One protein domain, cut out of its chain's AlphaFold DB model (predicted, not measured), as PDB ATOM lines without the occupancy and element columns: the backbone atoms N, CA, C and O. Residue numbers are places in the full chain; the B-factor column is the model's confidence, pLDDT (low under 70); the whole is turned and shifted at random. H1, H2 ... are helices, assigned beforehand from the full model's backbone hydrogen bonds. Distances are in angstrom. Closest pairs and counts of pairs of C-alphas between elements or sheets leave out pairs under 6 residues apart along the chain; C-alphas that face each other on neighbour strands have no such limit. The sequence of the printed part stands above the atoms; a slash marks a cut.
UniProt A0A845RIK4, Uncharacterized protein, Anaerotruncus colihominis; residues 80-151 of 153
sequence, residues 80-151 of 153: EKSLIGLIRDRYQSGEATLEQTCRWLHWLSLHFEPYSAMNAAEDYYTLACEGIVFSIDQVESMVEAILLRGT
ATOM      1  N   GLU A  80     -14.105 -29.702  -2.889       70.44
ATOM      2  CA  GLU A  80     -13.102 -28.921  -3.620       70.44
ATOM      3  C   GLU A  80     -11.927 -28.477  -2.730       70.44
ATOM      4  O   GLU A  80     -10.765 -28.712  -3.060       70.44
ATOM      5  N   LYS A  81     -12.210 -27.879  -1.566       71.38
ATOM      6  CA  LYS A  81     -11.176 -27.405  -0.632       71.38
ATOM      7  C   LYS A  81     -10.353 -28.566  -0.068       71.38
ATOM      8  O   LYS A  81      -9.148 -28.420   0.142       71.38
ATOM      9  N   SER A  82     -10.987 -29.716   0.169       68.88
ATOM     10  CA  SER A  82     -10.295 -30.936   0.600       68.88
ATOM     11  C   SER A  82      -9.334 -31.440  -0.482       68.88
ATOM     12  O   SER A  82      -8.186 -31.756  -0.179       68.88
ATOM     13  N   LEU A  83      -9.751 -31.420  -1.750       74.00
ATOM     14  CA  LEU A  83      -8.917 -31.808  -2.891       74.00
ATOM     15  C   LEU A  83      -7.750 -30.835  -3.123       74.00
ATOM     16  O   LEU A  83      -6.617 -31.275  -3.314       74.00
ATOM     17  N   ILE A  84      -7.985 -29.519  -3.026       78.25
ATOM     18  CA  ILE A  84      -6.909 -28.514  -3.095       78.25
ATOM     19  C   ILE A  84      -5.923 -28.693  -1.930       78.25
ATOM     20  O   ILE A  84      -4.711 -28.582  -2.121       78.25
ATOM     21  N   GLY A  85      -6.423 -29.007  -0.729       74.75
ATOM     22  CA  GLY A  85      -5.593 -29.328   0.432       74.75
ATOM     23  C   GLY A  85      -4.649 -30.499   0.182       74.75
ATOM     24  O   GLY A  85      -3.474 -30.415   0.523       74.75
ATOM     25  N   LEU A  86      -5.123 -31.545  -0.491       73.62
ATOM     26  CA  LEU A  86      -4.303 -32.710  -0.817       73.62
ATOM     27  C   LEU A  86      -3.221 -32.409  -1.847       73.62
ATOM     28  O   LEU A  86      -2.070 -32.800  -1.656       73.62
ATOM     29  N   ILE A  87      -3.564 -31.672  -2.905       79.19
ATOM     30  CA  ILE A  87      -2.576 -31.214  -3.889       79.19
ATOM     31  C   ILE A  87      -1.489 -30.389  -3.193       79.19
ATOM     32  O   ILE A  87      -0.302 -30.584  -3.454       79.19
ATOM     33  N   ARG A  88      -1.884 -29.495  -2.277       84.12
ATOM     34  CA  ARG A  88      -0.944 -28.678  -1.505       84.12
ATOM     35  C   ARG A  88       0.003 -29.541  -0.686       84.12
ATOM     36  O   ARG A  88       1.208 -29.314  -0.746       84.12
ATOM     37  N   ASP A  89      -0.529 -30.494   0.070       76.62
ATOM     38  CA  ASP A  89       0.270 -31.308   0.985       76.62
ATOM     39  C   ASP A  89       1.308 -32.147   0.212       76.62
ATOM     40  O   ASP A  89       2.459 -32.230   0.637       76.62
ATOM     41  N   ARG A  90       0.956 -32.653  -0.982       73.50
ATOM     42  CA  ARG A  90       1.892 -33.365  -1.876       73.50
ATOM     43  C   ARG A  90       2.929 -32.477  -2.537       73.50
ATOM     44  O   ARG A  90       4.084 -32.876  -2.680       73.50
ATOM     45  N   TYR A  91       2.529 -31.281  -2.958       83.81
ATOM     46  CA  TYR A  91       3.472 -30.323  -3.523       83.81
ATOM     47  C   TYR A  91       4.512 -29.910  -2.472       83.81
ATOM     48  O   TYR A  91       5.711 -29.932  -2.733       83.81
ATOM     49  N   GLN A  92       4.065 -29.627  -1.244       83.69
ATOM     50  CA  GLN A  92       4.936 -29.231  -0.134       83.69
ATOM     51  C   GLN A  92       5.822 -30.370   0.388       83.69
ATOM     52  O   GLN A  92       6.930 -30.100   0.854       83.69
ATOM     53  N   SER A  93       5.369 -31.627   0.318       78.88
ATOM     54  CA  SER A  93       6.190 -32.788   0.685       78.88
ATOM     55  C   SER A  93       7.207 -33.184  -0.394       78.88
ATOM     56  O   SER A  93       8.107 -33.978  -0.117       78.88
ATOM     57  N   GLY A  94       7.099 -32.625  -1.606       77.25
ATOM     58  CA  GLY A  94       7.936 -32.978  -2.755       77.25
ATOM     59  C   GLY A  94       7.507 -34.267  -3.467       77.25
ATOM     60  O   GLY A  94       8.230 -34.753  -4.334       77.25
ATOM     61  N   GLU A  95       6.342 -34.821  -3.124       72.44
ATOM     62  CA  GLU A  95       5.749 -35.984  -3.797       72.44
ATOM     63  C   GLU A  95       5.156 -35.637  -5.169       72.44
ATOM     64  O   GLU A  95       4.935 -36.528  -5.991       72.44
ATOM     65  N   ALA A  96       4.911 -34.351  -5.430       76.50
ATOM     66  CA  ALA A  96       4.433 -33.842  -6.707       76.50
ATOM     67  C   ALA A  96       5.347 -32.739  -7.247       76.50
ATOM     68  O   ALA A  96       5.730 -31.813  -6.534       76.50
ATOM     69  N   THR A  97       5.664 -32.819  -8.537       87.00
ATOM     70  CA  THR A  97       6.371 -31.753  -9.259       87.00
ATOM     71  C   THR A  97       5.450 -30.565  -9.543       87.00
ATOM     72  O   THR A  97       4.228 -30.705  -9.561       87.00
ATOM     73  N   LEU A  98       6.027 -29.396  -9.843       88.81
ATOM     74  CA  LEU A  98       5.260 -28.216 -10.260       88.81
ATOM     75  C   LEU A  98       4.385 -28.494 -11.498       88.81
ATOM     76  O   LEU A  98       3.234 -28.071 -11.532       88.81
ATOM     77  N   GLU A  99       4.894 -29.258 -12.474       87.75
ATOM     78  CA  GLU A  99       4.131 -29.681 -13.659       87.75
ATOM     79  C   GLU A  99       2.871 -30.464 -13.266       87.75
ATOM     80  O   GLU A  99       1.763 -30.137 -13.695       87.75
ATOM     81  N   GLN A 100       3.044 -31.492 -12.428       79.69
ATOM     82  CA  GLN A 100       1.944 -32.336 -11.966       79.69
ATOM     83  C   GLN A 100       0.918 -31.514 -11.188       79.69
ATOM     84  O   GLN A 100      -0.277 -31.622 -11.449       79.69
ATOM     85  N   THR A 101       1.380 -30.632 -10.303       85.94
ATOM     86  CA  THR A 101       0.521 -29.724  -9.539       85.94
ATOM     87  C   THR A 101      -0.288 -28.794 -10.446       85.94
ATOM     88  O   THR A 101      -1.497 -28.661 -10.258       85.94
ATOM     89  N   CYS A 102       0.335 -28.180 -11.457       87.44
ATOM     90  CA  CYS A 102      -0.359 -27.322 -12.422       87.44
ATOM     91  C   CYS A 102      -1.443 -28.080 -13.195       87.44
ATOM     92  O   CYS A 102      -2.560 -27.577 -13.340       87.44
ATOM     93  N   ARG A 103      -1.136 -29.301 -13.639       82.69
ATOM     94  CA  ARG A 103      -2.083 -30.182 -14.331       82.69
ATOM     95  C   ARG A 103      -3.264 -30.563 -13.435       82.69
ATOM     96  O   ARG A 103      -4.415 -30.462 -13.848       82.69
ATOM     97  N   TRP A 104      -3.005 -30.919 -12.180       80.56
ATOM     98  CA  TRP A 104      -4.049 -31.244 -11.204       80.56
ATOM     99  C   TRP A 104      -4.964 -30.058 -10.888       80.56
ATOM    100  O   TRP A 104      -6.185 -30.218 -10.832       80.56
ATOM    101  N   LEU A 105      -4.400 -28.858 -10.725       82.94
ATOM    102  CA  LEU A 105      -5.175 -27.634 -10.514       82.94
ATOM    103  C   LEU A 105      -6.032 -27.284 -11.736       82.94
ATOM    104  O   LEU A 105      -7.205 -26.941 -11.573       82.94
ATOM    105  N   HIS A 106      -5.479 -27.422 -12.946       82.19
ATOM    106  CA  HIS A 106      -6.234 -27.259 -14.187       82.19
ATOM    107  C   HIS A 106      -7.430 -28.218 -14.217       82.19
ATOM    108  O   HIS A 106      -8.571 -27.783 -14.374       82.19
ATOM    109  N   TRP A 107      -7.208 -29.501 -13.944       76.69
ATOM    110  CA  TRP A 107      -8.269 -30.505 -13.959       76.69
ATOM    111  C   TRP A 107      -9.358 -30.282 -12.914       76.69
ATOM    112  O   TRP A 107     -10.538 -30.393 -13.248       76.69
ATOM    113  N   LEU A 108      -8.998 -29.904 -11.683       75.88
ATOM    114  CA  LEU A 108      -9.983 -29.538 -10.663       75.88
ATOM    115  C   LEU A 108     -10.865 -28.367 -11.109       75.88
ATOM    116  O   LEU A 108     -12.079 -28.396 -10.905       75.88
ATOM    117  N   SER A 109     -10.276 -27.361 -11.762       76.38
ATOM    118  CA  SER A 109     -11.016 -26.182 -12.230       76.38
ATOM    119  C   SER A 109     -12.049 -26.497 -13.319       76.38
ATOM    120  O   SER A 109     -13.052 -25.795 -13.445       76.38
ATOM    121  N   LEU A 110     -11.840 -27.575 -14.087       71.56
ATOM    122  CA  LEU A 110     -12.807 -28.052 -15.077       71.56
ATOM    123  C   LEU A 110     -14.054 -28.680 -14.429       71.56
ATOM    124  O   LEU A 110     -15.041 -28.907 -15.137       71.56
ATOM    125  N   HIS A 111     -13.998 -28.995 -13.128       67.69
ATOM    126  CA  HIS A 111     -15.061 -29.668 -12.381       67.69
ATOM    127  C   HIS A 111     -15.785 -28.739 -11.389       67.69
ATOM    128  O   HIS A 111     -17.012 -28.694 -11.413       67.69
ATOM    129  N   PHE A 112     -15.067 -27.973 -10.562       64.00
ATOM    130  CA  PHE A 112     -15.653 -27.214  -9.439       64.00
ATOM    131  C   PHE A 112     -15.983 -25.732  -9.732       64.00
ATOM    132  O   PHE A 112     -16.071 -24.937  -8.808       64.00
ATOM    133  N   GLU A 113     -16.242 -25.363 -10.993       55.53
ATOM    134  CA  GLU A 113     -16.280 -23.967 -11.488       55.53
ATOM    135  C   GLU A 113     -14.900 -23.264 -11.491       55.53
ATOM    136  O   GLU A 113     -13.999 -23.581 -10.714       55.53
ATOM    137  N   PRO A 114     -14.666 -22.313 -12.418       53.81
ATOM    138  CA  PRO A 114     -13.321 -21.842 -12.700       53.81
ATOM    139  C   PRO A 114     -12.860 -20.806 -11.671       53.81
ATOM    140  O   PRO A 114     -13.133 -19.609 -11.798       53.81
ATOM    141  N   TYR A 115     -11.991 -21.212 -10.748       55.94
ATOM    142  CA  TYR A 115     -10.917 -20.308 -10.345       55.94
ATOM    143  C   TYR A 115     -10.089 -20.008 -11.599       55.94
ATOM    144  O   TYR A 115      -9.360 -20.865 -12.098       55.94
ATOM    145  N   SER A 116     -10.210 -18.793 -12.141       59.62
ATOM    146  CA  SER A 116      -9.593 -18.412 -13.423       59.62
ATOM    147  C   SER A 116      -8.083 -18.679 -13.484       59.62
ATOM    148  O   SER A 116      -7.558 -18.988 -14.548       59.62
ATOM    149  N   ALA A 117      -7.398 -18.610 -12.338       63.22
ATOM    150  CA  ALA A 117      -5.976 -18.922 -12.212       63.22
ATOM    151  C   ALA A 117      -5.671 -20.433 -12.204       63.22
ATOM    152  O   ALA A 117      -4.632 -20.833 -12.714       63.22
ATOM    153  N   MET A 118      -6.565 -21.274 -11.669       71.94
ATOM    154  CA  MET A 118      -6.407 -22.736 -11.709       71.94
ATOM    155  C   MET A 118      -6.572 -23.265 -13.132       71.94
ATOM    156  O   MET A 118      -5.760 -24.065 -13.583       71.94
ATOM    157  N   ASN A 119      -7.563 -22.755 -13.869       76.00
ATOM    158  CA  ASN A 119      -7.829 -23.193 -15.240       76.00
ATOM    159  C   ASN A 119      -6.680 -22.903 -16.209       76.00
ATOM    160  O   ASN A 119      -6.508 -23.627 -17.175       76.00
ATOM    161  N   ALA A 120      -5.869 -21.882 -15.952       81.56
ATOM    162  CA  ALA A 120      -4.728 -21.561 -16.801       81.56
ATOM    163  C   ALA A 120      -3.395 -22.127 -16.274       81.56
ATOM    164  O   ALA A 120      -2.351 -21.853 -16.859       81.56
ATOM    165  N   ALA A 121      -3.392 -22.889 -15.172       84.75
ATOM    166  CA  ALA A 121      -2.156 -23.298 -14.505       84.75
ATOM    167  C   ALA A 121      -1.263 -24.188 -15.386       84.75
ATOM    168  O   ALA A 121      -0.052 -23.972 -15.449       84.75
ATOM    169  N   GLU A 122      -1.856 -25.154 -16.093       88.12
ATOM    170  CA  GLU A 122      -1.135 -26.030 -17.027       88.12
ATOM    171  C   GLU A 122      -0.605 -25.256 -18.247       88.12
ATOM    172  O   GLU A 122       0.565 -25.399 -18.617       88.12
ATOM    173  N   ASP A 123      -1.420 -24.362 -18.813       88.00
ATOM    174  CA  ASP A 123      -1.024 -23.514 -19.942       88.00
ATOM    175  C   ASP A 123       0.133 -22.580 -19.563       88.00
ATOM    176  O   ASP A 123       1.110 -22.453 -20.300       88.00
ATOM    177  N   TYR A 124       0.071 -21.947 -18.389       90.00
ATOM    178  CA  TYR A 124       1.128 -21.053 -17.916       90.00
ATOM    179  C   TYR A 124       2.432 -21.793 -17.628       90.00
ATOM    180  O   TYR A 124       3.496 -21.266 -17.943       90.00
ATOM    181  N   TYR A 125       2.364 -23.012 -17.083       92.00
ATOM    182  CA  TYR A 125       3.551 -23.848 -16.913       92.00
ATOM    183  C   TYR A 125       4.201 -24.175 -18.263       92.00
ATOM    184  O   TYR A 125       5.407 -23.997 -18.429       92.00
ATOM    185  N   THR A 126       3.390 -24.571 -19.247       91.12
ATOM    186  CA  THR A 126       3.861 -24.892 -20.603       91.12
ATOM    187  C   THR A 126       4.541 -23.684 -21.252       91.12
ATOM    188  O   THR A 126       5.685 -23.776 -21.695       91.12
ATOM    189  N   LEU A 127       3.885 -22.519 -21.226       91.56
ATOM    190  CA  LEU A 127       4.423 -21.279 -21.796       91.56
ATOM    191  C   LEU A 127       5.703 -20.799 -21.094       91.56
ATOM    192  O   LEU A 127       6.580 -20.235 -21.757       91.56
ATOM    193  N   ALA A 128       5.829 -21.033 -19.783       92.44
ATOM    194  CA  ALA A 128       7.029 -20.703 -19.020       92.44
ATOM    195  C   ALA A 128       8.204 -21.635 -19.360       92.44
ATOM    196  O   ALA A 128       9.329 -21.159 -19.525       92.44
ATOM    197  N   CYS A 129       7.959 -22.940 -19.532       91.19
ATOM    198  CA  CYS A 129       8.979 -23.892 -19.993       91.19
ATOM    199  C   CYS A 129       9.483 -23.568 -21.407       91.19
ATOM    200  O   CYS A 129      10.670 -23.724 -21.692       91.19
ATOM    201  N   GLU A 130       8.601 -23.087 -22.284       93.19
ATOM    202  CA  GLU A 130       8.951 -22.662 -23.645       93.19
ATOM    203  C   GLU A 130       9.603 -21.267 -23.697       93.19
ATOM    204  O   GLU A 130      10.057 -20.827 -24.755       93.19
ATOM    205  N   GLY A 131       9.675 -20.558 -22.562       86.12
ATOM    206  CA  GLY A 131      10.253 -19.218 -22.470       86.12
ATOM    207  C   GLY A 131       9.450 -18.148 -23.217       86.12
ATOM    208  O   GLY A 131      10.015 -17.130 -23.618       86.12
ATOM    209  N   ILE A 132       8.151 -18.382 -23.434       88.88
ATOM    210  CA  ILE A 132       7.278 -17.487 -24.204       88.88
ATOM    211  C   ILE A 132       6.701 -16.400 -23.295       88.88
ATOM    212  O   ILE A 132       6.834 -15.211 -23.588       88.88
ATOM    213  N   VAL A 133       6.052 -16.801 -22.196       81.00
ATOM    214  CA  VAL A 133       5.449 -15.900 -21.203       81.00
ATOM    215  C   VAL A 133       5.639 -16.497 -19.812       81.00
ATOM    216  O   VAL A 133       5.485 -17.700 -19.639       81.00
ATOM    217  N   PHE A 134       5.900 -15.627 -18.831       83.38
ATOM    218  CA  PHE A 134       6.185 -15.956 -17.430       83.38
ATOM    219  C   PHE A 134       7.513 -16.702 -17.213       83.38
ATOM    220  O   PHE A 134       8.039 -17.362 -18.103       83.38
ATOM    221  N   SER A 135       8.088 -16.574 -16.017       92.06
ATOM    222  CA  SER A 135       9.161 -17.456 -15.544       92.06
ATOM    223  C   SER A 135       8.589 -18.630 -14.747       92.06
ATOM    224  O   SER A 135       7.479 -18.545 -14.218       92.06
ATOM    225  N   ILE A 136       9.368 -19.706 -14.599       93.56
ATOM    226  CA  ILE A 136       9.006 -20.837 -13.728       93.56
ATOM    227  C   ILE A 136       8.723 -20.356 -12.298       93.56
ATOM    228  O   ILE A 136       7.684 -20.703 -11.746       93.56
ATOM    229  N   ASP A 137       9.549 -19.456 -11.756       93.88
ATOM    230  CA  ASP A 137       9.344 -18.862 -10.425       93.88
ATOM    231  C   ASP A 137       8.002 -18.108 -10.304       93.88
ATOM    232  O   ASP A 137       7.370 -18.085  -9.245       93.88
ATOM    233  N   GLN A 138       7.542 -17.471 -11.392       91.62
ATOM    234  CA  GLN A 138       6.243 -16.791 -11.420       91.62
ATOM    235  C   GLN A 138       5.084 -17.791 -11.414       91.62
ATOM    236  O   GLN A 138       4.076 -17.543 -10.748       91.62
ATOM    237  N   VAL A 139       5.226 -18.914 -12.123       91.62
ATOM    238  CA  VAL A 139       4.243 -20.008 -12.107       91.62
ATOM    239  C   VAL A 139       4.193 -20.658 -10.726       91.62
ATOM    240  O   VAL A 139       3.106 -20.842 -10.185       91.62
ATOM    241  N   GLU A 140       5.347 -20.923 -10.117       93.06
ATOM    242  CA  GLU A 140       5.450 -21.457  -8.757       93.06
ATOM    243  C   GLU A 140       4.756 -20.543  -7.739       93.06
ATOM    244  O   GLU A 140       3.866 -20.985  -7.016       93.06
ATOM    245  N   SER A 141       5.050 -19.240  -7.771       91.88
ATOM    246  CA  SER A 141       4.408 -18.253  -6.888       91.88
ATOM    247  C   SER A 141       2.880 -18.225  -7.044       91.88
ATOM    248  O   SER A 141       2.139 -18.040  -6.075       91.88
ATOM    249  N   MET A 142       2.381 -18.390  -8.273       91.25
ATOM    250  CA  MET A 142       0.946 -18.471  -8.540       91.25
ATOM    251  C   MET A 142       0.341 -19.758  -7.969       91.25
ATOM    252  O   MET A 142      -0.712 -19.696  -7.333       91.25
ATOM    253  N   VAL A 143       0.989 -20.904  -8.187       90.31
ATOM    254  CA  VAL A 143       0.557 -22.202  -7.655       90.31
ATOM    255  C   VAL A 143       0.492 -22.153  -6.133       90.31
ATOM    256  O   VAL A 143      -0.546 -22.478  -5.560       90.31
ATOM    257  N   GLU A 144       1.527 -21.644  -5.470       90.75
ATOM    258  CA  GLU A 144       1.525 -21.461  -4.018       90.75
ATOM    259  C   GLU A 144       0.354 -20.588  -3.550       90.75
ATOM    260  O   GLU A 144      -0.335 -20.929  -2.585       90.75
ATOM    261  N   ALA A 145       0.064 -19.493  -4.259       88.19
ATOM    262  CA  ALA A 145      -1.058 -18.617  -3.934       88.19
ATOM    263  C   ALA A 145      -2.424 -19.308  -4.096       88.19
ATOM    264  O   ALA A 145      -3.317 -19.085  -3.275       88.19
ATOM    265  N   ILE A 146      -2.596 -20.143  -5.125       85.88
ATOM    266  CA  ILE A 146      -3.805 -20.952  -5.335       85.88
ATOM    267  C   ILE A 146      -3.978 -21.945  -4.181       85.88
ATOM    268  O   ILE A 146      -5.038 -21.983  -3.557       85.88
ATOM    269  N   LEU A 147      -2.926 -22.698  -3.853       85.50
ATOM    270  CA  LEU A 147      -2.943 -23.721  -2.806       85.50
ATOM    271  C   LEU A 147      -3.189 -23.126  -1.410       85.50
ATOM    272  O   LEU A 147      -3.922 -23.692  -0.592       85.50
ATOM    273  N   LEU A 148      -2.624 -21.948  -1.135       83.62
ATOM    274  CA  LEU A 148      -2.872 -21.200   0.099       83.62
ATOM    275  C   LEU A 148      -4.322 -20.712   0.190       83.62
ATOM    276  O   LEU A 148      -4.953 -20.875   1.232       83.62
ATOM    277  N   ARG A 149      -4.871 -20.130  -0.883       76.31
ATOM    278  CA  ARG A 149      -6.238 -19.577  -0.883       76.31
ATOM    279  C   ARG A 149      -7.312 -20.655  -0.854       76.31
ATOM    280  O   ARG A 149      -8.260 -20.530  -0.086       76.31
ATOM    281  N   GLY A 150      -7.145 -21.724  -1.629       64.62
ATOM    282  CA  GLY A 150      -8.116 -22.819  -1.703       64.62
ATOM    283  C   GLY A 150      -8.237 -23.638  -0.413       64.62
ATOM    284  O   GLY A 150      -9.128 -24.473  -0.297       64.62
ATOM    285  N   THR A 151      -7.386 -23.377   0.586       63.56
ATOM    286  CA  THR A 151      -7.403 -24.066   1.886       63.56
ATOM    287  C   THR A 151      -7.792 -23.176   3.074       63.56
ATOM    288  O   THR A 151      -7.870 -23.687   4.200       63.56
TER     289      THR A 151
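AT A GLANCE: This is residues 80 to 151 of the 153 residues of an uncharacterized protein of Anaerotruncus colihominis (UniProt A0A845RIK4). Two helical hairpins, H1 with H2 and H4 with H5, pack on each other: H4 runs along H2 at a shallow tilt, and H5 runs slanted to H1 and H2, with its residues 147 to 148 meeting H1. The very short H3 sits in the connection from H2 to H4, near the end of H2 and beside the later part of H5. The printed part has 72 residues with five named helices, in the order H1, H2, H3, H4, H5, and no named strand; the class is all helix. It is compact, with a radius of gyration of the C-alphas of 11.2 A, and spans 33 by 27 by 16 A.

HOW THE PARTS SIT: H1, residues 80 to 93, touches H2, residues 98 to 109, at a shallow tilt of 2 degrees, opposite ways; this is a helical hairpin, and its closest C-alphas are those of Ile 87 and Thr 101, 6.6 A apart. H2 touches H3, residues 116 to 119, closest at the C-alphas of His 106 and Asn 119, 4.5 A. H4, residues 121 to 129, touches H2 at a shallow tilt of 30 degrees, opposite ways, with the C-alphas of Cys 102 and Glu 122 closest at 4.8 A. H4 and H5, residues 136 to 149, form the other helical hairpin, at a shallow tilt of 18 degrees, with the C-alphas of Ala 128 and Ile 136 closest at 5.7 A. H5 touches H1 with residues 147 to 148 alone, at a steep tilt of 46 degrees, opposite ways; the closest C-alphas are those of Arg 88 and Leu 147, 5.5 A. H2 and H5 only just touch, with 3 pairs of C-alphas within 8 A, the closest being Leu 98 and Glu 140 at 6.9 A, at a steep tilt of 45 degrees, the same way. H3 and H5 also only just touch, with 3 such pairs. The helix packing is part aligned, part crossed: some touching pairs run at shallow tilts, others at steep ones. H1 is apart from H3 and from H4, and H3 and H4 meet only through their link. In H1, H2, H4 and H5 every O i to N i+4 pair is within hydrogen-bond range; H3 is too short for such a pair.

IN THESE COORDINATES: H1 begins at C-alpha 80, (-13.102, -28.921, -3.620), and is 20.1 A long. H2 is 16.5 A long and begins at C-alpha 98, (5.260, -28.216, -10.260). H4 is 12.4 A long. H5 is 20.0 A long and ends at C-alpha 149, (-6.238, -19.577, -0.883).

THE WHOLE: The C-alphas farthest apart are those of Ser 82 and Ile 132, 33.2 A. The printed part has no cut, and no link is long. Mean pLDDT of the printed part is 80.6; residue 82, residues 111 to 117 and residues 150 to 151 are under 70.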